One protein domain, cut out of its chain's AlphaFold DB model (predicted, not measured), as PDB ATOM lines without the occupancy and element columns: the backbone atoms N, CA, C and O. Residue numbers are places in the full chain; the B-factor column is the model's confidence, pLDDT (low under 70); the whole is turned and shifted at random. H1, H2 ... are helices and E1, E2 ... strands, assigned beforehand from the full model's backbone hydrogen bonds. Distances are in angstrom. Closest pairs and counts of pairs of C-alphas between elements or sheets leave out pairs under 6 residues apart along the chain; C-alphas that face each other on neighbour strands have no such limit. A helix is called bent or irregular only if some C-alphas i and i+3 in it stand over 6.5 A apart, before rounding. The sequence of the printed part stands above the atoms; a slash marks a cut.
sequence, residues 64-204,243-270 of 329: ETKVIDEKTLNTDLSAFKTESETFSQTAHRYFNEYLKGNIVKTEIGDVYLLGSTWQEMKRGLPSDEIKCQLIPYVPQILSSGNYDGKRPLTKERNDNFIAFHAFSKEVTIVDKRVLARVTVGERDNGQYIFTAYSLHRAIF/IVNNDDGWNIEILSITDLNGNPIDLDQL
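AT A GLANCE: This is residues 64 to 204 and 243 to 270 of the 329 residues of the protein "LPD3 domain-containing protein" of Gallibacterium anatis (UniProt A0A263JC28). A strongly twisted sheet curls round one helix, H4: the long hairpin of E4 and E5, with E3 and E7 at its edges, covers H4 on one side, and the small hairpin of E1 and E2, joined to E5 through E6, comes round it on another. H1 packs on H4 and on H3, H2 and H3 only graze the sheet, and H5 lies away from the other helices. The printed part has 169 residues with five named helices and seven named strands, in the order H1 E1 E2 H2 H3 H4 E3 E4 E5 E6 H5 E7, and its class is mixed, helices and strands. The sheet is branched and mixed, with E2 and E6 its one parallel pair. The whole is compact, with a radius of gyration of the C-alphas of 15.6 A and spans of 43 by 41 by 26 A.

HOW THE PARTS SIT: Residues 64 to 86 hold no named element. H1, residues 87 to 99, is not on the sheet. E1, residues 103 to 106, and E2, residues 109 to 112, form an antiparallel hairpin, with N 104 and O 111 2.9 A apart, within hydrogen-bond range. H2, residues 115 to 121, only grazes the sheet; it is close to H1 but not clearly touching, the closest C-alphas, of Phe 95 and Trp 118, being 7.4 A apart. H3, residues 129 to 133, also only grazes the sheet; H1 touches it with residues 87 to 91 alone, closest at the C-alphas of Ala 91 and Cys 132, 5.8 A. H4, residues 135 to 144, touches H1 at a steep tilt of 45 degrees, the same way, through residues 91 to 95 of H1 alone; the closest C-alphas are those of Ala 91 and Ile 135, 6.6 A. H4 is irregular, with C-alphas 136 and 139 7.2 A apart. The sheet curls round H4, and the closest C-alphas of E1 and H4, of Thr 106 and Ser 143, are 4.6 A apart. E3, residues 146 to 152, and E4, residues 161 to 173, form a hairpin, with N 146 and O 168 at 2.8 A. E4 bends by 62 degrees at residue 170, and its closest C-alpha to H4 is that of Lys 169, 5.3 A from Ile 141. E5, residues 176 to 187, forms a hairpin with E4, N 167 and O 182 being 2.9 A apart. E6, residues 192 to 194, forms a hairpin with E5, N 185 and O 193 at 2.9 A, and is parallel to E2, N 112 and O 192 at 3.0 A. E3, E4, E5 and E6 make a meander, each strand the antiparallel neighbour of the one before. H5, residues 200 to 204, is not on the sheet and touches no helix. E7, residues 252 to 259, is antiparallel to E5, with N 179 and O 256 at 2.9 A. E4 lies on one side of E5, E6 and E7 on the other. Every O i to N i+4 pair is within hydrogen-bond range in H1, H3 and H5, against 2 of 3 in H2 and 4 of 6 in H4.

IN THESE COORDINATES: H1 begins at C-alpha 87, (120.956, 133.618, 157.632), and is 16.3 A long; H4 is 15.2 A. E3 is 18.8 A, E4 32.1 A and E5 34.9 A, from C-alpha 176 at (108.086, 138.175, 167.863). E7 is 19.6 A and ends at C-alpha 259, (106.696, 140.316, 171.866).

THE WHOLE: The C-alphas farthest apart, of Glu 83 and Glu 156, are 47.1 A apart. Residues 205 to 242 are not printed, and C-alphas 204 and 243 are 12.4 A apart across the cut. Of the links printed whole, H2 to H3 and E3 to E4 are short, the others tight. The mean pLDDT of the printed part is 78.3; residues 195 to 204, 243 to 250 and 265 to 270 are among the 35 under 70.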
ATOM      1  N   GLU A  64     108.591 126.821 134.408       62.94
ATOM      2  CA  GLU A  64     107.360 127.542 134.114       62.94
ATOM      3  C   GLU A  64     107.173 128.560 135.239       62.94
ATOM      4  O   GLU A  64     107.287 128.212 136.416       62.94
ATOM      5  N   THR A  65     106.961 129.823 134.880       73.12
ATOM      6  CA  THR A  65     106.608 130.851 135.853       73.12
ATOM      7  C   THR A  65     105.328 130.414 136.548       73.12
ATOM      8  O   THR A  65     104.273 130.327 135.920       73.12
ATOM      9  N   LYS A  66     105.430 130.101 137.841       89.25
ATOM     10  CA  LYS A  66     104.299 129.653 138.650       89.25
ATOM     11  C   LYS A  66     103.788 130.797 139.506       89.25
ATOM     12  O   LYS A  66     104.544 131.674 139.924       89.25
ATOM     13  N   VAL A  67     102.490 130.763 139.772       90.06
ATOM     14  CA  VAL A  67     101.885 131.586 140.816       90.06
ATOM     15  C   VAL A  67     102.229 130.943 142.157       90.06
ATOM     16  O   VAL A  67     102.000 129.747 142.335       90.06
ATOM     17  N   ILE A  68     102.807 131.721 143.068       90.75
ATOM     18  CA  ILE A  68     103.097 131.292 144.437       90.75
ATOM     19  C   ILE A  68     101.772 131.163 145.188       90.75
ATOM     20  O   ILE A  68     100.974 132.096 145.187       90.75
ATOM     21  N   ASP A  69     101.564 130.021 145.839       90.56
ATOM     22  CA  ASP A  69     100.524 129.852 146.854       90.56
ATOM     23  C   ASP A  69     101.129 130.197 148.220       90.56
ATOM     24  O   ASP A  69     101.908 129.424 148.786       90.56
ATOM     25  N   GLU A  70     100.800 131.381 148.740       85.19
ATOM     26  CA  GLU A  70     101.399 131.911 149.964       85.19
ATOM     27  C   GLU A  70     101.084 131.089 151.225       85.19
ATOM     28  O   GLU A  70     101.792 131.217 152.225       85.19
ATOM     29  N   LYS A  71     100.044 130.244 151.185       87.19
ATOM     30  CA  LYS A  71      99.589 129.438 152.331       87.19
ATOM     31  C   LYS A  71     100.364 128.138 152.483       87.19
ATOM     32  O   LYS A  71     100.426 127.587 153.576       87.19
ATOM     33  N   THR A  72     100.923 127.636 151.386       87.12
ATOM     34  CA  THR A  72     101.697 126.382 151.366       87.12
ATOM     35  C   THR A  72     103.200 126.617 151.486       87.12
ATOM     36  O   THR A  72     103.966 125.678 151.702       87.12
ATOM     37  N   LEU A  73     103.630 127.871 151.347       90.19
ATOM     38  CA  LEU A  73     105.023 128.259 151.428       90.19
ATOM     39  C   LEU A  73     105.514 128.190 152.883       90.19
ATOM     40  O   LEU A  73     104.974 128.865 153.755       90.19
ATOM     41  N   ASN A  74     106.561 127.404 153.142       91.38
ATOM     42  CA  ASN A  74     107.194 127.387 154.460       91.38
ATOM     43  C   ASN A  74     107.949 128.705 154.683       91.38
ATOM     44  O   ASN A  74     108.909 128.995 153.963       91.38
ATOM     45  N   THR A  75     107.507 129.489 155.664       91.62
ATOM     46  CA  THR A  75     108.081 130.794 155.998       91.62
ATOM     47  C   THR A  75     109.134 130.754 157.103       91.62
ATOM     48  O   THR A  75     109.806 131.759 157.328       91.62
ATOM     49  N   ASP A  76     109.321 129.612 157.766       90.44
ATOM     50  CA  ASP A  76     110.383 129.443 158.752       90.44
ATOM     51  C   ASP A  76     111.734 129.283 158.044       90.44
ATOM     52  O   ASP A  76     112.100 128.203 157.579       90.44
ATOM     53  N   LEU A  77     112.487 130.384 157.949       89.75
ATOM     54  CA  LEU A  77     113.807 130.382 157.324       89.75
ATOM     55  C   LEU A  77     114.811 129.505 158.088       89.75
ATOM     56  O   LEU A  77     115.715 128.938 157.471       89.75
ATOM     57  N   SER A  78     114.659 129.382 159.409       88.06
ATOM     58  CA  SER A  78     115.568 128.615 160.263       88.06
ATOM     59  C   SER A  78     115.521 127.127 159.929       88.06
ATOM     60  O   SER A  78     116.566 126.479 159.920       88.06
ATOM     61  N   ALA A  79     114.359 126.607 159.520       89.50
ATOM     62  CA  ALA A  79     114.207 125.235 159.030       89.50
ATOM     63  C   ALA A  79     115.045 124.926 157.772       89.50
ATOM     64  O   ALA A  79     115.341 123.765 157.493       89.50
ATOM     65  N   PHE A  80     115.444 125.948 157.005       88.38
ATOM     66  CA  PHE A  80     116.286 125.797 155.814       88.38
ATOM     67  C   PHE A  80     117.766 126.048 156.089       88.38
ATOM     68  O   PHE A  80     118.572 125.888 155.172       88.38
ATOM     69  N   LYS A  81     118.139 126.485 157.293       89.75
ATOM     70  CA  LYS A  81     119.514 126.855 157.626       89.75
ATOM     71  C   LYS A  81     120.339 125.601 157.918       89.75
ATOM     72  O   LYS A  81     119.943 124.749 158.705       89.75
ATOM     73  N   THR A  82     121.523 125.512 157.317       89.12
ATOM     74  CA  THR A  82     122.519 124.497 157.689       89.12
ATOM     75  C   THR A  82     123.460 125.029 158.776       89.12
ATOM     76  O   THR A  82     123.579 126.244 158.971       89.12
ATOM     77  N   GLU A  83     124.143 124.136 159.500       83.50
ATOM     78  CA  GLU A  83     125.049 124.522 160.598       83.50
ATOM     79  C   GLU A  83     126.132 125.518 160.153       83.50
ATOM     80  O   GLU A  83     126.457 126.447 160.889       83.50
ATOM     81  N   SER A  84     126.640 125.375 158.927       85.69
ATOM     82  CA  SER A  84     127.741 126.179 158.386       85.69
ATOM     83  C   SER A  84     127.311 127.456 157.655       85.69
ATOM     84  O   SER A  84     128.169 128.258 157.286       85.69
ATOM     85  N   GLU A  85     126.012 127.669 157.433       86.38
ATOM     86  CA  GLU A  85     125.510 128.810 156.662       86.38
ATOM     87  C   GLU A  85     125.012 129.954 157.537       86.38
ATOM     88  O   GLU A  85     124.410 129.752 158.591       86.38
ATOM     89  N   THR A  86     125.191 131.183 157.056       88.75
ATOM     90  CA  THR A  86     124.581 132.369 157.665       88.75
ATOM     91  C   THR A  86     123.111 132.509 157.256       88.75
ATOM     92  O   THR A  86     122.668 131.967 156.235       88.75
ATOM     93  N   PHE A  87     122.336 133.292 158.011       87.38
ATOM     94  CA  PHE A  87     120.956 133.618 157.632       87.38
ATOM     95  C   PHE A  87     120.869 134.315 156.269       87.38
ATOM     96  O   PHE A  87     119.987 133.995 155.478       87.38
ATOM     97  N   SER A  88     121.828 135.184 155.937       88.62
ATOM     98  CA  SER A  88     121.879 135.850 154.630       88.62
ATOM     99  C   SER A  88     122.075 134.858 153.474       88.62
ATOM    100  O   SER A  88     121.392 134.943 152.450       88.62
ATOM    101  N   GLN A  89     122.968 133.873 153.640       90.56
ATOM    102  CA  GLN A  89     123.177 132.805 152.654       90.56
ATOM    103  C   GLN A  89     121.927 131.931 152.504       90.56
ATOM    104  O   GLN A  89     121.503 131.650 151.380       90.56
ATOM    105  N   THR A  90     121.303 131.575 153.627       91.69
ATOM    106  CA  THR A  90     120.068 130.783 153.662       91.69
ATOM    107  C   THR A  90     118.925 131.518 152.960       91.69
ATOM    108  O   THR A  90     118.269 130.948 152.091       91.69
ATOM    109  N   ALA A  91     118.742 132.809 153.241       90.69
ATOM    110  CA  ALA A  91     117.729 133.640 152.600       90.69
ATOM    111  C   ALA A  91     117.965 133.792 151.090       90.69
ATOM    112  O   ALA A  91     117.021 133.759 150.299       90.69
ATOM    113  N   HIS A  92     119.227 133.894 150.662       91.75
ATOM    114  CA  HIS A  92     119.565 133.925 149.242       91.75
ATOM    115  C   HIS A  92     119.235 132.603 148.537       91.75
ATOM    116  O   HIS A  92     118.697 132.620 147.424       91.75
ATOM    117  N   ARG A  93     119.547 131.455 149.157       93.19
ATOM    118  CA  ARG A  93     119.156 130.144 148.618       93.19
ATOM    119  C   ARG A  93     117.640 130.045 148.531       93.19
ATOM    120  O   ARG A  93     117.128 129.770 147.449       93.19
ATOM    121  N   TYR A  94     116.944 130.354 149.622       93.50
ATOM    122  CA  TYR A  94     115.488 130.335 149.682       93.50
ATOM    123  C   TYR A  94     114.871 131.172 148.555       93.50
ATOM    124  O   TYR A  94     114.018 130.698 147.805       93.50
ATOM    125  N   PHE A  95     115.361 132.400 148.363       92.00
ATOM    126  CA  PHE A  95     114.913 133.258 147.275       92.00
ATOM    127  C   PHE A  95     115.094 132.589 145.904       92.00
ATOM    128  O   PHE A  95     114.175 132.601 145.089       92.00
ATOM    129  N   ASN A  96     116.261 131.999 145.633       91.62
ATOM    130  CA  ASN A  96     116.530 131.364 144.343       91.62
ATOM    131  C   ASN A  96     115.688 130.105 144.095       91.62
ATOM    132  O   ASN A  96     115.378 129.830 142.936       91.62
ATOM    133  N   GLU A  97     115.360 129.350 145.141       92.38
ATOM    134  CA  GLU A  97     114.634 128.081 145.031       92.38
ATOM    135  C   GLU A  97     113.117 128.267 144.974       92.38
ATOM    136  O   GLU A  97     112.460 127.609 144.167       92.38
ATOM    137  N   TYR A  98     112.566 129.173 145.787       92.00
ATOM    138  CA  TYR A  98     111.117 129.270 145.999       92.00
ATOM    139  C   TYR A  98     110.488 130.537 145.414       92.00
ATOM    140  O   TYR A  98     109.321 130.523 145.021       92.00
ATOM    141  N   LEU A  99     111.235 131.640 145.327       91.19
ATOM    142  CA  LEU A  99     110.667 132.949 144.979       91.19
ATOM    143  C   LEU A  99     111.006 133.383 143.551       91.19
ATOM    144  O   LEU A  99     110.161 133.903 142.824       91.19
ATOM    145  N   LYS A 100     112.252 133.185 143.130       89.25
ATOM    146  CA  LYS A 100     112.781 133.712 141.874       89.25
ATOM    147  C   LYS A 100     112.110 133.083 140.655       89.25
ATOM    148  O   LYS A 100     112.146 131.875 140.457       89.25
ATOM    149  N   GLY A 101     111.631 133.940 139.760       83.69
ATOM    150  CA  GLY A 101     110.976 133.550 138.514       83.69
ATOM    151  C   GLY A 101     109.481 133.266 138.663       83.69
ATOM    152  O   GLY A 101     108.848 132.949 137.656       83.69
ATOM    153  N   ASN A 102     108.933 133.415 139.872       89.38
ATOM    154  CA  ASN A 102     107.526 133.195 140.184       89.38
ATOM    155  C   ASN A 102     106.757 134.521 140.335       89.38
ATOM    156  O   ASN A 102     107.341 135.611 140.389       89.38
ATOM    157  N   ILE A 103     105.431 134.408 140.375       91.00
ATOM    158  CA  ILE A 103     104.482 135.521 140.484       91.00
ATOM    159  C   ILE A 103     103.747 135.435 141.819       91.00
ATOM    160  O   ILE A 103     103.309 134.357 142.212       91.00
ATOM    161  N   VAL A 104     103.551 136.572 142.478       92.50
ATOM    162  CA  VAL A 104     102.631 136.709 143.610       92.50
ATOM    163  C   VAL A 104     101.381 137.436 143.131       92.50
ATOM    164  O   VAL A 104     101.484 138.525 142.567       92.50
ATOM    165  N   LYS A 105     100.206 136.841 143.341       93.00
ATOM    166  CA  LYS A 105      98.930 137.518 143.087       93.00
ATOM    167  C   LYS A 105      98.660 138.519 144.199       93.00
ATOM    168  O   LYS A 105      98.836 138.188 145.363       93.00
ATOM    169  N   THR A 106      98.223 139.715 143.836       91.94
ATOM    170  CA  THR A 106      97.843 140.774 144.780       91.94
ATOM    171  C   THR A 106      96.536 141.414 144.325       91.94
ATOM    172  O   THR A 106      96.090 141.181 143.199       91.94
ATOM    173  N   GLU A 107      95.925 142.254 145.159       88.56
ATOM    174  CA  GLU A 107      94.698 142.972 144.782       88.56
ATOM    175  C   GLU A 107      94.885 143.985 143.638       88.56
ATOM    176  O   GLU A 107      93.929 144.270 142.918       88.56
ATOM    177  N   ILE A 108      96.107 144.491 143.417       85.38
ATOM    178  CA  ILE A 108      96.402 145.442 142.329       85.38
ATOM    179  C   ILE A 108      96.826 144.749 141.025       85.38
ATOM    180  O   ILE A 108      96.861 145.391 139.974       85.38
ATOM    181  N   GLY A 109      97.158 143.456 141.088       89.38
ATOM    182  CA  GLY A 109      97.630 142.658 139.957       89.38
ATOM    183  C   GLY A 109      98.788 141.718 140.300       89.38
ATOM    184  O   GLY A 109      99.138 141.499 141.460       89.38
ATOM    185  N   ASP A 110      99.391 141.148 139.262       91.44
ATOM    186  CA  ASP A 110     100.476 140.177 139.391       91.44
ATOM    187  C   ASP A 110     101.819 140.874 139.658       91.44
ATOM    188  O   ASP A 110     102.283 141.696 138.860       91.44
ATOM    189  N   VAL A 111     102.467 140.511 140.768       89.38
ATOM    190  CA  VAL A 111     103.805 140.986 141.139       89.38
ATOM    191  C   VAL A 111     104.855 139.948 140.759       89.38
ATOM    192  O   VAL A 111     104.831 138.811 141.229       89.38
ATOM    193  N   TYR A 112     105.831 140.353 139.949       86.62
ATOM    194  CA  TYR A 112     106.903 139.471 139.483       86.62
ATOM    195  C   TYR A 112     108.124 139.516 140.413       86.62
ATOM    196  O   TYR A 112     108.707 140.581 140.651       86.62
ATOM    197  N   LEU A 113     108.570 138.343 140.876       85.75
ATOM    198  CA  LEU A 113     109.798 138.178 141.659       85.75
ATOM    199  C   LEU A 113     110.951 137.765 140.731       85.75
ATOM    200  O   LEU A 113     111.158 136.594 140.419       85.75
ATOM    201  N   LEU A 114     111.708 138.742 140.236       83.31
ATOM    202  CA  LEU A 114     112.757 138.548 139.229       83.31
ATOM    203  C   LEU A 114     114.144 138.392 139.862       83.31
ATOM    204  O   LEU A 114     114.355 138.682 141.028       83.31
ATOM    205  N   GLY A 115     115.168 138.033 139.080       71.38
ATOM    206  CA  GLY A 115     116.551 138.030 139.590       71.38
ATOM    207  C   GLY A 115     117.024 139.394 140.127       71.38
ATOM    208  O   GLY A 115     117.869 139.440 141.020       71.38
ATOM    209  N   SER A 116     116.462 140.497 139.622       76.31
ATOM    210  CA  SER A 116     116.703 141.849 140.142       76.31
ATOM    211  C   SER A 116     116.135 142.051 141.546       76.31
ATOM    212  O   SER A 116     116.732 142.786 142.318       76.31
ATOM    213  N   THR A 117     115.059 141.352 141.916       79.06
ATOM    214  CA  THR A 117     114.432 141.420 143.244       79.06
ATOM    215  C   THR A 117     115.424 141.111 144.362       79.06
ATOM    216  O   THR A 117     115.451 141.818 145.363       79.06
ATOM    217  N   TRP A 118     116.326 140.142 144.168       83.75
ATOM    218  CA  TRP A 118     117.373 139.863 145.154       83.75
ATOM    219  C   TRP A 118     118.326 141.044 145.370       83.75
ATOM    220  O   TRP A 118     118.762 141.287 146.489       83.75
ATOM    221  N   GLN A 119     118.661 141.796 144.314       79.12
ATOM    222  CA  GLN A 119     119.545 142.962 144.447       79.12
ATOM    223  C   GLN A 119     118.928 144.052 145.318       79.12
ATOM    224  O   GLN A 119     119.660 144.803 145.951       79.12
ATOM    225  N   GLU A 120     117.603 144.106 145.335       76.94
ATOM    226  CA  GLU A 120     116.812 145.044 146.110       76.94
ATOM    227  C   GLU A 120     116.626 144.544 147.552       76.94
ATOM    228  O   GLU A 120     116.838 145.299 148.493       76.94
ATOM    229  N   MET A 121     116.339 143.250 147.737       78.62
ATOM    230  CA  MET A 121     116.217 142.632 149.062       78.62
ATOM    231  C   MET A 121     117.542 142.594 149.826       78.62
ATOM    232  O   MET A 121     117.537 142.738 151.036       78.62
ATOM    233  N   LYS A 122     118.684 142.408 149.155       76.44
ATOM    234  CA  LYS A 122     119.971 142.247 149.852       76.44
ATOM    235  C   LYS A 122     120.588 143.559 150.360       76.44
ATOM    236  O   LYS A 122     121.596 143.506 151.064       76.44
ATOM    237  N   ARG A 123     120.069 144.728 149.956       68.94
ATOM    238  CA  ARG A 123     120.544 146.031 150.466       68.94
ATOM    239  C   ARG A 123     120.228 146.093 151.962       68.94
ATOM    240  O   ARG A 123     119.085 145.874 152.317       68.94
ATOM    241  N   GLY A 124     121.229 146.285 152.820       61.16
ATOM    242  CA  GLY A 124     121.037 146.293 154.283       61.16
ATOM    243  C   GLY A 124     120.880 144.916 154.953       61.16
ATOM    244  O   GLY A 124     120.844 144.837 156.173       61.16
ATOM    245  N   LEU A 125     120.852 143.817 154.187       68.06
ATOM    246  CA  LEU A 125     120.589 142.457 154.685       68.06
ATOM    247  C   LEU A 125     121.748 141.702 155.392       68.06
ATOM    248  O   LEU A 125     121.437 140.806 156.170       68.06
ATOM    249  N   PRO A 126     123.061 141.932 155.135       58.69
ATOM    250  CA  PRO A 126     124.098 140.991 155.584       58.69
ATOM    251  C   PRO A 126     124.260 140.834 157.105       58.69
ATOM    252  O   PRO A 126     124.900 139.870 157.518       58.69
ATOM    253  N   SER A 127     123.720 141.753 157.909       62.38
ATOM    254  CA  SER A 127     123.984 141.829 159.354       62.38
ATOM    255  C   SER A 127     122.768 141.532 160.236       62.38
ATOM    256  O   SER A 127     122.944 141.345 161.430       62.38
ATOM    257  N   ASP A 128     121.556 141.500 159.676       77.50
ATOM    258  CA  ASP A 128     120.317 141.492 160.459       77.50
ATOM    259  C   ASP A 128     119.510 140.210 160.202       77.50
ATOM    260  O   ASP A 128     119.031 139.935 159.093       77.50
ATOM    261  N   GLU A 129     119.398 139.396 161.249       83.94
ATOM    262  CA  GLU A 129     118.702 138.113 161.232       83.94
ATOM    263  C   GLU A 129     117.199 138.270 160.979       83.94
ATOM    264  O   GLU A 129     116.642 137.532 160.161       83.94
ATOM    265  N   ILE A 130     116.554 139.260 161.603       83.19
ATOM    266  CA  ILE A 130     115.115 139.508 161.445       83.19
ATOM    267  C   ILE A 130     114.829 139.889 159.995       83.19
ATOM    268  O   ILE A 130     113.885 139.381 159.382       83.19
ATOM    269  N   LYS A 131     115.694 140.714 159.394       85.50
ATOM    270  CA  LYS A 131     115.580 141.083 157.977       85.50
ATOM    271  C   LYS A 131     115.705 139.881 157.049       85.50
ATOM    272  O   LYS A 131     114.954 139.766 156.078       85.50
ATOM    273  N   CYS A 132     116.617 138.957 157.347       87.81
ATOM    274  CA  CYS A 132     116.732 137.712 156.591       87.81
ATOM    275  C   CYS A 132     115.462 136.861 156.725       87.81
ATOM    276  O   CYS A 132     114.919 136.407 155.714       87.81
ATOM    277  N   GLN A 133     114.965 136.686 157.951       90.00
ATOM    278  CA  GLN A 133     113.778 135.886 158.264       90.00
ATOM    279  C   GLN A 133     112.480 136.468 157.684       90.00
ATOM    280  O   GLN A 133     111.525 135.724 157.485       90.00
ATOM    281  N   LEU A 134     112.444 137.755 157.328       90.19
ATOM    282  CA  LEU A 134     111.312 138.384 156.640       90.19
ATOM    283  C   LEU A 134     111.190 138.021 155.150       90.19
ATOM    284  O   LEU A 134     110.107 138.156 154.580       90.19
ATOM    285  N   ILE A 135     112.257 137.552 154.493       91.81
ATOM    286  CA  ILE A 135     112.232 137.270 153.044       91.81
ATOM    287  C   ILE A 135     111.164 136.228 152.657       91.81
ATOM    288  O   ILE A 135     110.400 136.497 151.724       91.81
ATOM    289  N   PRO A 136     111.045 135.076 153.346       93.56
ATOM    290  CA  PRO A 136     109.979 134.109 153.083       93.56
ATOM    291  C   PRO A 136     108.554 134.657 153.227       93.56
ATOM    292  O   PRO A 136     107.642 134.145 152.584       93.56
ATOM    293  N   TYR A 137     108.352 135.713 154.021       93.88
ATOM    294  CA  TYR A 137     107.036 136.312 154.258       93.88
ATOM    295  C   TYR A 137     106.581 137.273 153.156       93.88
ATOM    296  O   TYR A 137     105.404 137.633 153.107       93.88
ATOM    297  N   VAL A 138     107.461 137.674 152.236       93.25
ATOM    298  CA  VAL A 138     107.134 138.646 151.178       93.25
ATOM    299  C   VAL A 138     105.896 138.250 150.357       93.25
ATOM    300  O   VAL A 138     105.030 139.109 150.181       93.25
ATOM    301  N   PRO A 139     105.729 136.994 149.890       95.06
ATOM    302  CA  PRO A 139     104.507 136.592 149.194       95.06
ATOM    303  C   PRO A 139     103.243 136.747 150.042       95.06
ATOM    304  O   PRO A 139     102.220 137.189 149.529       95.06
ATOM    305  N   GLN A 140     103.312 136.446 151.342       94.38
ATOM    306  CA  GLN A 140     102.169 136.595 152.245       94.38
ATOM    307  C   GLN A 140     101.802 138.064 152.464       94.38
ATOM    308  O   GLN A 140     100.613 138.386 152.447       94.38
ATOM    309  N   ILE A 141     102.798 138.945 152.629       92.44
ATOM    310  CA  ILE A 141     102.593 140.396 152.772       92.44
ATOM    311  C   ILE A 141     101.922 140.963 151.515       92.44
ATOM    312  O   ILE A 141     100.962 141.716 151.618       92.44
ATOM    313  N   LEU A 142     102.386 140.566 150.330       92.69
ATOM    314  CA  LEU A 142     101.851 141.047 149.055       92.69
ATOM    315  C   LEU A 142     100.458 140.485 148.724       92.69
ATOM    316  O   LEU A 142      99.621 141.210 148.195       92.69
ATOM    317  N   SER A 143     100.212 139.203 149.007       94.19
ATOM    318  CA  SER A 143      98.964 138.511 148.639       94.19
ATOM    319  C   SER A 143      97.821 138.778 149.620       94.19
ATOM    320  O   SER A 143      96.673 138.952 149.221       94.19
ATOM    321  N   SER A 144      98.131 138.827 150.919       91.62
ATOM    322  CA  SER A 144      97.130 138.830 151.997       91.62
ATOM    323  C   SER A 144      97.377 139.896 153.070       91.62
ATOM    324  O   SER A 144      96.812 139.814 154.166       91.62
ATOM    325  N   GLY A 145      98.292 140.832 152.817       88.06
ATOM    326  CA  GLY A 145      98.473 142.023 153.640       88.06
ATOM    327  C   GLY A 145      97.451 143.107 153.309       88.06
ATOM    328  O   GLY A 145      96.694 143.004 152.347       88.06
ATOM    329  N   ASN A 146      97.452 144.161 154.115       84.50
ATOM    330  CA  ASN A 146      96.685 145.369 153.864       84.50
ATOM    331  C   ASN A 146      97.368 146.180 152.765       84.50
ATOM    332  O   ASN A 146      98.575 146.413 152.821       84.50
ATOM    333  N   TYR A 147      96.604 146.634 151.779       86.94
ATOM    334  CA  TYR A 147      97.111 147.562 150.782       86.94
ATOM    335  C   TYR A 147      97.120 148.994 151.329       86.94
ATOM    336  O   TYR A 147      96.082 149.570 151.647       86.94
ATOM    337  N   ASP A 148      98.311 149.585 151.403       78.19
ATOM    338  CA  ASP A 148      98.550 150.910 151.988       78.19
ATOM    339  C   ASP A 148      98.396 152.052 150.957       78.19
ATOM    340  O   ASP A 148      98.606 153.226 151.273       78.19
ATOM    341  N   GLY A 149      98.058 151.728 149.704       78.50
ATOM    342  CA  GLY A 149      97.758 152.703 148.656       78.50
ATOM    343  C   GLY A 149      98.859 152.935 147.616       78.50
ATOM    344  O   GLY A 149      99.916 152.296 147.593       78.50
ATOM    345  N   LYS A 150      98.562 153.852 146.684       81.88
ATOM    346  CA  LYS A 150      99.393 154.223 145.527       81.88
ATOM    347  C   LYS A 150     100.090 155.557 145.779       81.88
ATOM    348  O   LYS A 150      99.452 156.529 146.177       81.88
ATOM    349  N   ARG A 151     101.382 155.638 145.467       76.50
ATOM    350  CA  ARG A 151     102.176 156.872 145.495       76.50
ATOM    351  C   ARG A 151     102.704 157.190 144.093       76.50
ATOM    352  O   ARG A 151     103.412 156.358 143.523       76.50
ATOM    353  N   PRO A 152     102.389 158.366 143.525       72.25
ATOM    354  CA  PRO A 152     102.942 158.772 142.241       72.25
ATOM    355  C   PRO A 152     104.444 159.052 142.359       72.25
ATOM    356  O   PRO A 152     104.980 159.265 143.451       72.25
ATOM    357  N   LEU A 153     105.132 159.091 141.219       70.25
ATOM    358  CA  LEU A 153     106.520 159.531 141.190       70.25
ATOM    359  C   LEU A 153     106.651 160.999 141.617       70.25
ATOM    360  O   LEU A 153     105.927 161.869 141.143       70.25
ATOM    361  N   THR A 154     107.640 161.284 142.461       67.81
ATOM    362  CA  THR A 154     107.972 162.650 142.905       67.81
ATOM    363  C   THR A 154     108.867 163.410 141.923       67.81
ATOM    364  O   THR A 154     109.077 164.610 142.079       67.81
ATOM    365  N   LYS A 155     109.421 162.723 140.918       66.69
ATOM    366  CA  LYS A 155     110.265 163.283 139.853       66.69
ATOM    367  C   LYS A 155     110.197 162.406 138.610       66.69
ATOM    368  O   LYS A 155     109.955 161.208 138.736       66.69
ATOM    369  N   GLU A 156     110.472 162.980 137.442       69.50
ATOM    370  CA  GLU A 156     110.643 162.205 136.210       69.50
ATOM    371  C   GLU A 156     111.816 161.229 136.331       69.50
ATOM    372  O   GLU A 156     112.837 161.510 136.974       69.50
ATOM    373  N   ARG A 157     111.658 160.051 135.724       66.56
ATOM    374  CA  ARG A 157     112.636 158.966 135.787       66.56
ATOM    375  C   ARG A 157     112.763 158.279 134.435       66.56
ATOM    376  O   ARG A 157     111.804 158.203 133.677       66.56
ATOM    377  N   ASN A 158     113.942 157.713 134.185       71.50
ATOM    378  CA  ASN A 158     114.249 156.955 132.967       71.50
ATOM    379  C   ASN A 158     114.115 155.431 133.162       71.50
ATOM    380  O   ASN A 158     114.643 154.667 132.360       71.50
ATOM    381  N   ASP A 159     113.500 154.978 134.260       68.81
ATOM    382  CA  ASP A 159     113.383 153.560 134.634       68.81
ATOM    383  C   ASP A 159     111.967 152.983 134.447       68.81
ATOM    384  O   ASP A 159     111.672 151.901 134.954       68.81
ATOM    385  N   ASN A 160     111.124 153.673 133.666       80.12
ATOM    386  CA  ASN A 160     109.768 153.284 133.241       80.12
ATOM    387  C   ASN A 160     108.762 153.022 134.372       80.12
ATOM    388  O   ASN A 160     107.661 152.533 134.116       80.12
ATOM    389  N   PHE A 161     109.115 153.335 135.616       81.12
ATOM    390  CA  PHE A 161     108.152 153.326 136.707       81.12
ATOM    391  C   PHE A 161     107.204 154.511 136.576       81.12
ATOM    392  O   PHE A 161     107.608 155.585 136.142       81.12
ATOM    393  N   ILE A 162     105.953 154.312 136.974       82.25
ATOM    394  CA  ILE A 162     104.922 155.358 136.971       82.25
ATOM    395  C   ILE A 162     104.319 155.576 138.361       82.25
ATOM    396  O   ILE A 162     103.832 156.670 138.654       82.25
ATOM    397  N   ALA A 163     104.412 154.581 139.246       80.00
ATOM    398  CA  ALA A 163     104.001 154.694 140.639       80.00
ATOM    399  C   ALA A 163     104.642 153.617 141.525       80.00
ATOM    400  O   ALA A 163     105.229 152.646 141.044       80.00
ATOM    401  N   PHE A 164     104.473 153.787 142.834       84.44
ATOM    402  CA  PHE A 164     104.808 152.806 143.858       84.44
ATOM    403  C   PHE A 164     103.577 152.438 144.681       84.44
ATOM    404  O   PHE A 164     102.708 153.272 144.925       84.44
ATOM    405  N   HIS A 165     103.520 151.187 145.108       84.19
ATOM    406  CA  HIS A 165     102.420 150.585 145.848       84.19
ATOM    407  C   HIS A 165     102.991 149.909 147.088       84.19
ATOM    408  O   HIS A 165     104.043 149.279 146.994       84.19
ATOM    409  N   ALA A 166     102.323 150.039 148.229       86.38
ATOM    410  CA  ALA A 166     102.793 149.473 149.488       86.38
ATOM    411  C   ALA A 166     101.772 148.492 150.071       86.38
ATOM    412  O   ALA A 166     100.568 148.706 149.954       86.38
ATOM    413  N   PHE A 167     102.276 147.433 150.697       86.88
ATOM    414  CA  PHE A 167     101.489 146.412 151.380       86.88
ATOM    415  C   PHE A 167     102.065 146.177 152.763       86.88
ATOM    416  O   PHE A 167     103.278 145.998 152.867       86.88
ATOM    417  N   SER A 168     101.232 146.129 153.796       86.62
ATOM    418  CA  SER A 168     101.658 145.883 155.170       86.62
ATOM    419  C   SER A 168     101.000 144.639 155.759       86.62
ATOM    420  O   SER A 168      99.834 144.341 155.503       86.62
ATOM    421  N   LYS A 169     101.745 143.871 156.555       88.88
ATOM    422  CA  LYS A 169     101.199 142.721 157.283       88.88
ATOM    423  C   LYS A 169     101.999 142.468 158.553       88.88
ATOM    424  O   LYS A 169     103.225 142.563 158.545       88.88
ATOM    425  N   GLU A 170     101.300 142.119 159.625       88.69
ATOM    426  CA  GLU A 170     101.926 141.544 160.813       88.69
ATOM    427  C   GLU A 170     102.250 140.069 160.553       88.69
ATOM    428  O   GLU A 170     101.396 139.300 160.106       88.69
ATOM    429  N   VAL A 171     103.497 139.686 160.815       88.56
ATOM    430  CA  VAL A 171     103.980 138.309 160.697       88.56
ATOM    431  C   VAL A 171     104.636 137.878 161.998       88.56
ATOM    432  O   VAL A 171     105.199 138.695 162.724       88.56
ATOM    433  N   THR A 172     104.552 136.588 162.311       88.81
ATOM    434  CA  THR A 172     105.219 136.026 163.489       88.81
ATOM    435  C   THR A 172     106.551 135.429 163.066       88.81
ATOM    436  O   THR A 172     106.598 134.552 162.210       88.81
ATOM    437  N   ILE A 173     107.635 135.922 163.649       84.00
ATOM    438  CA  ILE A 173     108.994 135.456 163.399       84.00
ATOM    439  C   ILE A 173     109.569 135.021 164.738       84.00
ATOM    440  O   ILE A 173     109.766 135.853 165.626       84.00
ATOM    441  N   VAL A 174     109.820 133.717 164.877       79.75
ATOM    442  CA  VAL A 174     110.184 133.100 166.160       79.75
ATOM    443  C   VAL A 174     109.096 133.443 167.194       79.75
ATOM    444  O   VAL A 174     107.936 133.102 166.974       79.75
ATOM    445  N   ASP A 175     109.428 134.207 168.234       80.50
ATOM    446  CA  ASP A 175     108.521 134.629 169.308       80.50
ATOM    447  C   ASP A 175     108.236 136.141 169.266       80.50
ATOM    448  O   ASP A 175     107.999 136.790 170.288       80.50
ATOM    449  N   LYS A 176     108.313 136.742 168.075       81.88
ATOM    450  CA  LYS A 176     108.086 138.175 167.863       81.88
ATOM    451  C   LYS A 176     107.029 138.393 166.801       81.88
ATOM    452  O   LYS A 176     106.995 137.697 165.786       81.88
ATOM    453  N   ARG A 177     106.202 139.410 167.000       81.00
ATOM    454  CA  ARG A 177     105.309 139.932 165.969       81.00
ATOM    455  C   ARG A 177     105.981 141.116 165.305       81.00
ATOM    456  O   ARG A 177     106.367 142.077 165.969       81.00
ATOM    457  N   VAL A 178     106.138 141.030 163.995       83.50
ATOM    458  CA  VAL A 178     106.811 142.034 163.179       83.50
ATOM    459  C   VAL A 178     105.800 142.591 162.192       83.50
ATOM    460  O   VAL A 178     105.312 141.865 161.325       83.50
ATOM    461  N   LEU A 179     105.481 143.878 162.310       83.25
ATOM    462  CA  LEU A 179     104.698 144.582 161.302       83.25
ATOM    463  C   LEU A 179     105.647 145.018 160.188       83.25
ATOM    464  O   LEU A 179     106.467 145.913 160.387       83.25
ATOM    465  N   ALA A 180     105.546 144.378 159.027       83.69
ATOM    466  CA  ALA A 180     106.414 144.645 157.887       83.69
ATOM    467  C   ALA A 180     105.626 145.237 156.716       83.69
ATOM    468  O   ALA A 180     104.493 144.826 156.452       83.69
ATOM    469  N   ARG A 181     106.244 146.164 155.982       85.75
ATOM    470  CA  ARG A 181     105.710 146.744 154.748       85.75
ATOM    471  C   ARG A 181     106.618 146.449 153.563       85.75
ATOM    472  O   ARG A 181     107.823 146.644 153.632       85.75
ATOM    473  N   VAL A 182     106.036 146.033 152.444       87.75
ATOM    474  CA  VAL A 182     106.730 145.799 151.173       87.75
ATOM    475  C   VAL A 182     106.266 146.813 150.137       87.75
ATOM    476  O   VAL A 182     105.065 146.989 149.936       87.75
ATOM    477  N   THR A 183     107.216 147.428 149.427       86.31
ATOM    478  CA  THR A 183     106.923 148.307 148.285       86.31
ATOM    479  C   THR A 183     107.134 147.592 146.946       86.31
ATOM    480  O   THR A 183     108.131 146.897 146.731       86.31
ATOM    481  N   VAL A 184     106.211 147.789 146.005       85.31
ATOM    482  CA  VAL A 184     106.313 147.331 144.612       85.31
ATOM    483  C   VAL A 184     106.157 148.511 143.659       85.31
ATOM    484  O   VAL A 184     105.469 149.485 143.957       85.31
ATOM    485  N   GLY A 185     106.823 148.448 142.512       84.19
ATOM    486  CA  GLY A 185     106.772 149.497 141.500       84.19
ATOM    487  C   GLY A 185     105.899 149.094 140.322       84.19
ATOM    488  O   GLY A 185     106.046 147.994 139.790       84.19
ATOM    489  N   GLU A 186     105.024 150.005 139.914       84.56
ATOM    490  CA  GLU A 186     104.193 149.911 138.714       84.56
ATOM    491  C   GLU A 186     104.976 150.455 137.516       84.56
ATOM    492  O   GLU A 186     105.526 151.560 137.579       84.56
ATOM    493  N   ARG A 187     105.023 149.691 136.426       81.62
ATOM    494  CA  ARG A 187     105.606 150.116 135.149       81.62
ATOM    495  C   ARG A 187     104.548 150.643 134.187       81.62
ATOM    496  O   ARG A 187     103.381 150.279 134.268       81.62
ATOM    497  N   ASP A 188     104.994 151.440 133.224       82.25
ATOM    498  CA  ASP A 188     104.193 151.962 132.106       82.25
ATOM    499  C   ASP A 188     103.407 150.897 131.314       82.25
ATOM    500  O   ASP A 188     102.357 151.186 130.745       82.25
ATOM    501  N   ASN A 189     103.889 149.656 131.306       80.44
ATOM    502  CA  ASN A 189     103.250 148.505 130.675       80.44
ATOM    503  C   ASN A 189     102.236 147.763 131.575       80.44
ATOM    504  O   ASN A 189     101.765 146.693 131.189       80.44
ATOM    505  N   GLY A 190     101.935 148.285 132.769       78.56
ATOM    506  CA  GLY A 190     101.007 147.687 133.735       78.56
ATOM    507  C   GLY A 190     101.580 146.516 134.540       78.56
ATOM    508  O   GLY A 190     100.830 145.830 135.229       78.56
ATOM    509  N   GLN A 191     102.890 146.251 134.459       81.75
ATOM    510  CA  GLN A 191     103.540 145.224 135.278       81.75
ATOM    511  C   GLN A 191     103.931 145.770 136.649       81.75
ATOM    512  O   GLN A 191     104.537 146.840 136.748       81.75
ATOM    513  N   TYR A 192     103.699 144.968 137.687       85.31
ATOM    514  CA  TYR A 192     104.189 145.248 139.031       85.31
ATOM    515  C   TYR A 192     105.442 144.435 139.311       85.31
ATOM    516  O   TYR A 192     105.460 143.210 139.188       85.31
ATOM    517  N   ILE A 193     106.517 145.107 139.695       81.62
ATOM    518  CA  ILE A 193     107.766 144.434 140.042       81.62
ATOM    519  C   ILE A 193     108.176 144.775 141.462       81.62
ATOM    520  O   ILE A 193     108.053 145.915 141.909       81.62
ATOM    521  N   PHE A 194     108.710 143.784 142.168       78.19
ATOM    522  CA  PHE A 194     109.353 144.047 143.446       78.19
ATOM    523  C   PHE A 194     110.593 144.915 143.216       78.19
ATOM    524  O   PHE A 194     111.469 144.555 142.422       78.19
ATOM    525  N   THR A 195     110.692 146.038 143.924       65.38
ATOM    526  CA  THR A 195     111.816 146.964 143.772       65.38
ATOM    527  C   THR A 195     112.085 147.750 145.053       65.38
ATOM    528  O   THR A 195     111.141 148.279 145.624       65.38
ATOM    529  N   ALA A 196     113.355 147.843 145.486       52.25
ATOM    530  CA  ALA A 196     113.770 148.716 146.584       52.25
ATOM    531  C   ALA A 196     113.948 150.120 146.032       52.25
ATOM    532  O   ALA A 196     115.024 150.510 145.568       52.25
ATOM    533  N   TYR A 197     112.888 150.906 146.116       50.97
ATOM    534  CA  TYR A 197     113.069 152.341 146.159       50.97
ATOM    535  C   TYR A 197     112.823 152.783 147.582       50.97
ATOM    536  O   TYR A 197     111.725 152.629 148.101       50.97
ATOM    537  N   SER A 198     113.856 153.358 148.192       40.16
ATOM    538  CA  SER A 198     113.743 154.087 149.447       40.16
ATOM    539  C   SER A 198     112.770 155.247 149.236       40.16
ATOM    540  O   SER A 198     113.170 156.355 148.870       40.16
ATOM    541  N   LEU A 199     111.475 155.001 149.436       38.66
ATOM    542  CA  LEU A 199     110.455 156.046 149.487       38.66
ATOM    543  C   LEU A 199     110.786 157.050 150.607       38.66
ATOM    544  O   LEU A 199     110.446 158.228 150.498       38.66
ATOM    545  N   HIS A 200     111.558 156.624 151.612       39.44
ATOM    546  CA  HIS A 200     112.066 157.461 152.695       39.44
ATOM    547  C   HIS A 200     112.926 158.651 152.250       39.44
ATOM    548  O   HIS A 200     112.842 159.713 152.869       39.44
ATOM    549  N   ARG A 201     113.674 158.560 151.138       34.34
ATOM    550  CA  ARG A 201     114.534 159.679 150.703       34.34
ATOM    551  C   ARG A 201     113.734 160.881 150.185       34.34
ATOM    552  O   ARG A 201     114.252 161.986 150.157       34.34
ATOM    553  N   ALA A 202     112.476 160.680 149.781       33.78
ATOM    554  CA  ALA A 202     111.594 161.761 149.333       33.78
ATOM    555  C   ALA A 202     110.711 162.327 150.459       33.78
ATOM    556  O   ALA A 202     110.292 163.480 150.380       33.78
ATOM    557  N   ILE A 203     110.444 161.539 151.506       35.81
ATOM    558  CA  ILE A 203     109.641 161.975 152.655       35.81
ATOM    559  C   ILE A 203     110.455 162.960 153.509       35.81
ATOM    560  O   ILE A 203     109.972 164.057 153.792       35.81
ATOM    561  N   PHE A 204     111.724 162.666 153.806       33.41
ATOM    562  CA  PHE A 204     112.544 163.550 154.646       33.41
ATOM    563  C   PHE A 204     113.040 164.826 153.948       33.41
ATOM    564  O   PHE A 204     113.056 165.875 154.586       33.41
ATOM    565  N   ILE A 243     108.985 155.213 164.023       34.03
ATOM    566  CA  ILE A 243     109.435 154.694 162.725       34.03
ATOM    567  C   ILE A 243     110.958 154.606 162.785       34.03
ATOM    568  O   ILE A 243     111.660 155.615 162.693       34.03
ATOM    569  N   VAL A 244     111.472 153.386 162.920       36.47
ATOM    570  CA  VAL A 244     112.901 153.094 162.808       36.47
ATOM    571  C   VAL A 244     113.393 153.658 161.480       36.47
ATOM    572  O   VAL A 244     112.935 153.271 160.402       36.47
ATOM    573  N   ASN A 245     114.317 154.616 161.562       34.47
ATOM    574  CA  ASN A 245     114.943 155.237 160.403       34.47
ATOM    575  C   ASN A 245     115.757 154.188 159.639       34.47
ATOM    576  O   ASN A 245     116.936 153.978 159.913       34.47
ATOM    577  N   ASN A 246     115.139 153.532 158.659       46.66
ATOM    578  CA  ASN A 246     115.813 152.552 157.821       46.66
ATOM    579  C   ASN A 246     116.477 153.258 156.618       46.66
ATOM    580  O   ASN A 246     116.011 153.189 155.480       46.66
ATOM    581  N   ASP A 247     117.566 153.991 156.886       49.25
ATOM    582  CA  ASP A 247     118.404 154.656 155.863       49.25
ATOM    583  C   ASP A 247     119.357 153.668 155.145       49.25
ATOM    584  O   ASP A 247     120.212 154.043 154.345       49.25
ATOM    585  N   ASP A 248     119.203 152.365 155.404       56.09
ATOM    586  CA  ASP A 248     120.003 151.284 154.814       56.09
ATOM    587  C   ASP A 248     119.589 150.919 153.370       56.09
ATOM    588  O   ASP A 248     120.244 150.115 152.697       56.09
ATOM    589  N   GLY A 249     118.509 151.531 152.875       58.47
ATOM    590  CA  GLY A 249     118.000 151.340 151.524       58.47
ATOM    591  C   GLY A 249     117.281 150.008 151.291       58.47
ATOM    592  O   GLY A 249     117.145 149.602 150.130       58.47
ATOM    593  N   TRP A 250     116.841 149.330 152.353       69.81
ATOM    594  CA  TRP A 250     116.109 148.066 152.281       69.81
ATOM    595  C   TRP A 250     114.621 148.263 151.922       69.81
ATOM    596  O   TRP A 250     113.997 149.233 152.342       69.81
ATOM    597  N   ASN A 251     114.039 147.359 151.117       74.81
ATOM    598  CA  ASN A 251     112.662 147.504 150.592       74.81
ATOM    599  C   ASN A 251     111.548 147.008 151.522       74.81
ATOM    600  O   ASN A 251     110.365 147.200 151.235       74.81
ATOM    601  N   ILE A 252     111.919 146.237 152.537       81.69
ATOM    602  CA  ILE A 252     110.973 145.662 153.481       81.69
ATOM    603  C   ILE A 252     111.081 146.540 154.725       81.69
ATOM    604  O   ILE A 252     112.065 146.494 155.439       81.69
ATOM    605  N   GLU A 253     110.136 147.438 154.946       79.88
ATOM    606  CA  GLU A 253     110.177 148.338 156.097       79.88
ATOM    607  C   GLU A 253     109.648 147.588 157.325       79.88
ATOM    608  O   GLU A 253     108.538 147.059 157.285       79.88
ATOM    609  N   ILE A 254     110.415 147.538 158.415       81.56
ATOM    610  CA  ILE A 254     109.908 147.088 159.718       81.56
ATOM    611  C   ILE A 254     109.267 148.303 160.385       81.56
ATOM    612  O   ILE A 254     109.960 149.260 160.718       81.56
ATOM    613  N   LEU A 255     107.945 148.278 160.542       78.38
ATOM    614  CA  LEU A 255     107.177 149.364 161.152       78.38
ATOM    615  C   LEU A 255     107.129 149.239 162.676       78.38
ATOM    616  O   LEU A 255     107.147 150.248 163.369       78.38
ATOM    617  N   SER A 256     107.067 148.012 163.196       74.81
ATOM    618  CA  SER A 256     107.121 147.740 164.633       74.81
ATOM    619  C   SER A 256     107.519 146.292 164.908       74.81
ATOM    620  O   SER A 256     107.208 145.393 164.120       74.81
ATOM    621  N   ILE A 257     108.148 146.057 166.059       77.88
ATOM    622  CA  ILE A 257     108.390 144.720 166.610       77.88
ATOM    623  C   ILE A 257     107.791 144.667 168.011       77.88
ATOM    624  O   ILE A 257     108.057 145.538 168.835       77.88
ATOM    625  N   THR A 258     106.989 143.642 168.280       77.06
ATOM    626  CA  THR A 258     106.433 143.374 169.609       77.06
ATOM    627  C   THR A 258     106.707 141.934 170.030       77.06
ATOM    628  O   THR A 258     106.921 141.057 169.187       77.06
ATOM    629  N   ASP A 259     106.736 141.679 171.336       77.75
ATOM    630  CA  ASP A 259     106.696 140.316 171.866       77.75
ATOM    631  C   ASP A 259     105.313 139.671 171.619       77.75
ATOM    632  O   ASP A 259     104.367 140.308 171.143       77.75
ATOM    633  N   LEU A 260     105.155 138.389 171.960       78.00
ATOM    634  CA  LEU A 260     103.866 137.699 171.805       78.00
ATOM    635  C   LEU A 260     102.730 138.295 172.659       78.00
ATOM    636  O   LEU A 260     101.558 138.062 172.341       78.00
ATOM    637  N   ASN A 261     103.071 139.066 173.697       75.81
ATOM    638  CA  ASN A 261     102.143 139.750 174.597       75.81
ATOM    639  C   ASN A 261     101.767 141.161 174.104       75.81
ATOM    640  O   ASN A 261     100.915 141.806 174.715       75.81
ATOM    641  N   GLY A 262     102.365 141.634 173.004       70.69
ATOM    642  CA  GLY A 262     102.129 142.957 172.427       70.69
ATOM    643  C   GLY A 262     102.985 144.078 173.024       70.69
ATOM    644  O   GLY A 262     102.723 145.246 172.740       70.69
ATOM    645  N   ASN A 263     104.003 143.764 173.828       71.44
ATOM    646  CA  ASN A 263     104.940 144.766 174.335       71.44
ATOM    647  C   ASN A 263     105.960 145.132 173.244       71.44
ATOM    648  O   ASN A 263     106.525 144.223 172.630       71.44
ATOM    649  N   PRO A 264     106.235 146.426 172.999       73.25
ATOM    650  CA  PRO A 264     107.216 146.847 172.004       73.25
ATOM    651  C   PRO A 264     108.629 146.392 172.387       73.25
ATOM    652  O   PRO A 264     109.029 146.483 173.548       73.25
ATOM    653  N   ILE A 265     109.385 145.914 171.397       69.19
ATOM    654  CA  ILE A 265     110.800 145.557 171.528       69.19
ATOM    655  C   ILE A 265     111.618 146.652 170.847       69.19
ATOM    656  O   ILE A 265     111.492 146.862 169.641       69.19
ATOM    657  N   ASP A 266     112.465 147.321 171.624       59.28
ATOM    658  CA  ASP A 266     113.394 148.325 171.113       59.28
ATOM    659  C   ASP A 266     114.499 147.656 170.273       59.28
ATOM    660  O   ASP A 266     115.213 146.759 170.738       59.28
ATOM    661  N   LEU A 267     114.615 148.083 169.017       51.28
ATOM    662  CA  LEU A 267     115.559 147.551 168.033       51.28
ATOM    663  C   LEU A 267     117.018 147.881 168.383       51.28
ATOM    664  O   LEU A 267     117.900 147.088 168.058       51.28
ATOM    665  N   ASP A 268     117.273 148.952 169.141       44.75
ATOM    666  CA  ASP A 268     118.626 149.319 169.590       44.75
ATOM    667  C   ASP A 268     119.190 148.351 170.654       44.75
ATOM    668  O   ASP A 268     120.389 148.360 170.960       44.75
ATOM    669  N   GLN A 269     118.347 147.483 171.230       42.16
ATOM    670  CA  GLN A 269     118.762 146.465 172.204       42.16
ATOM    671  C   GLN A 269     119.062 145.094 171.576       42.16
ATOM    672  O   GLN A 269     119.642 144.234 172.243       42.16
ATOM    673  N   LEU A 270     118.732 144.885 170.297       43.31
ATOM    674  CA  LEU A 270     118.901 143.598 169.610       43.31
ATOM    675  C   LEU A 270     120.363 143.273 169.254       43.31
ATOM    676  O   LEU A 270     120.733 142.101 169.251       43.31
TER     677      LEU A 270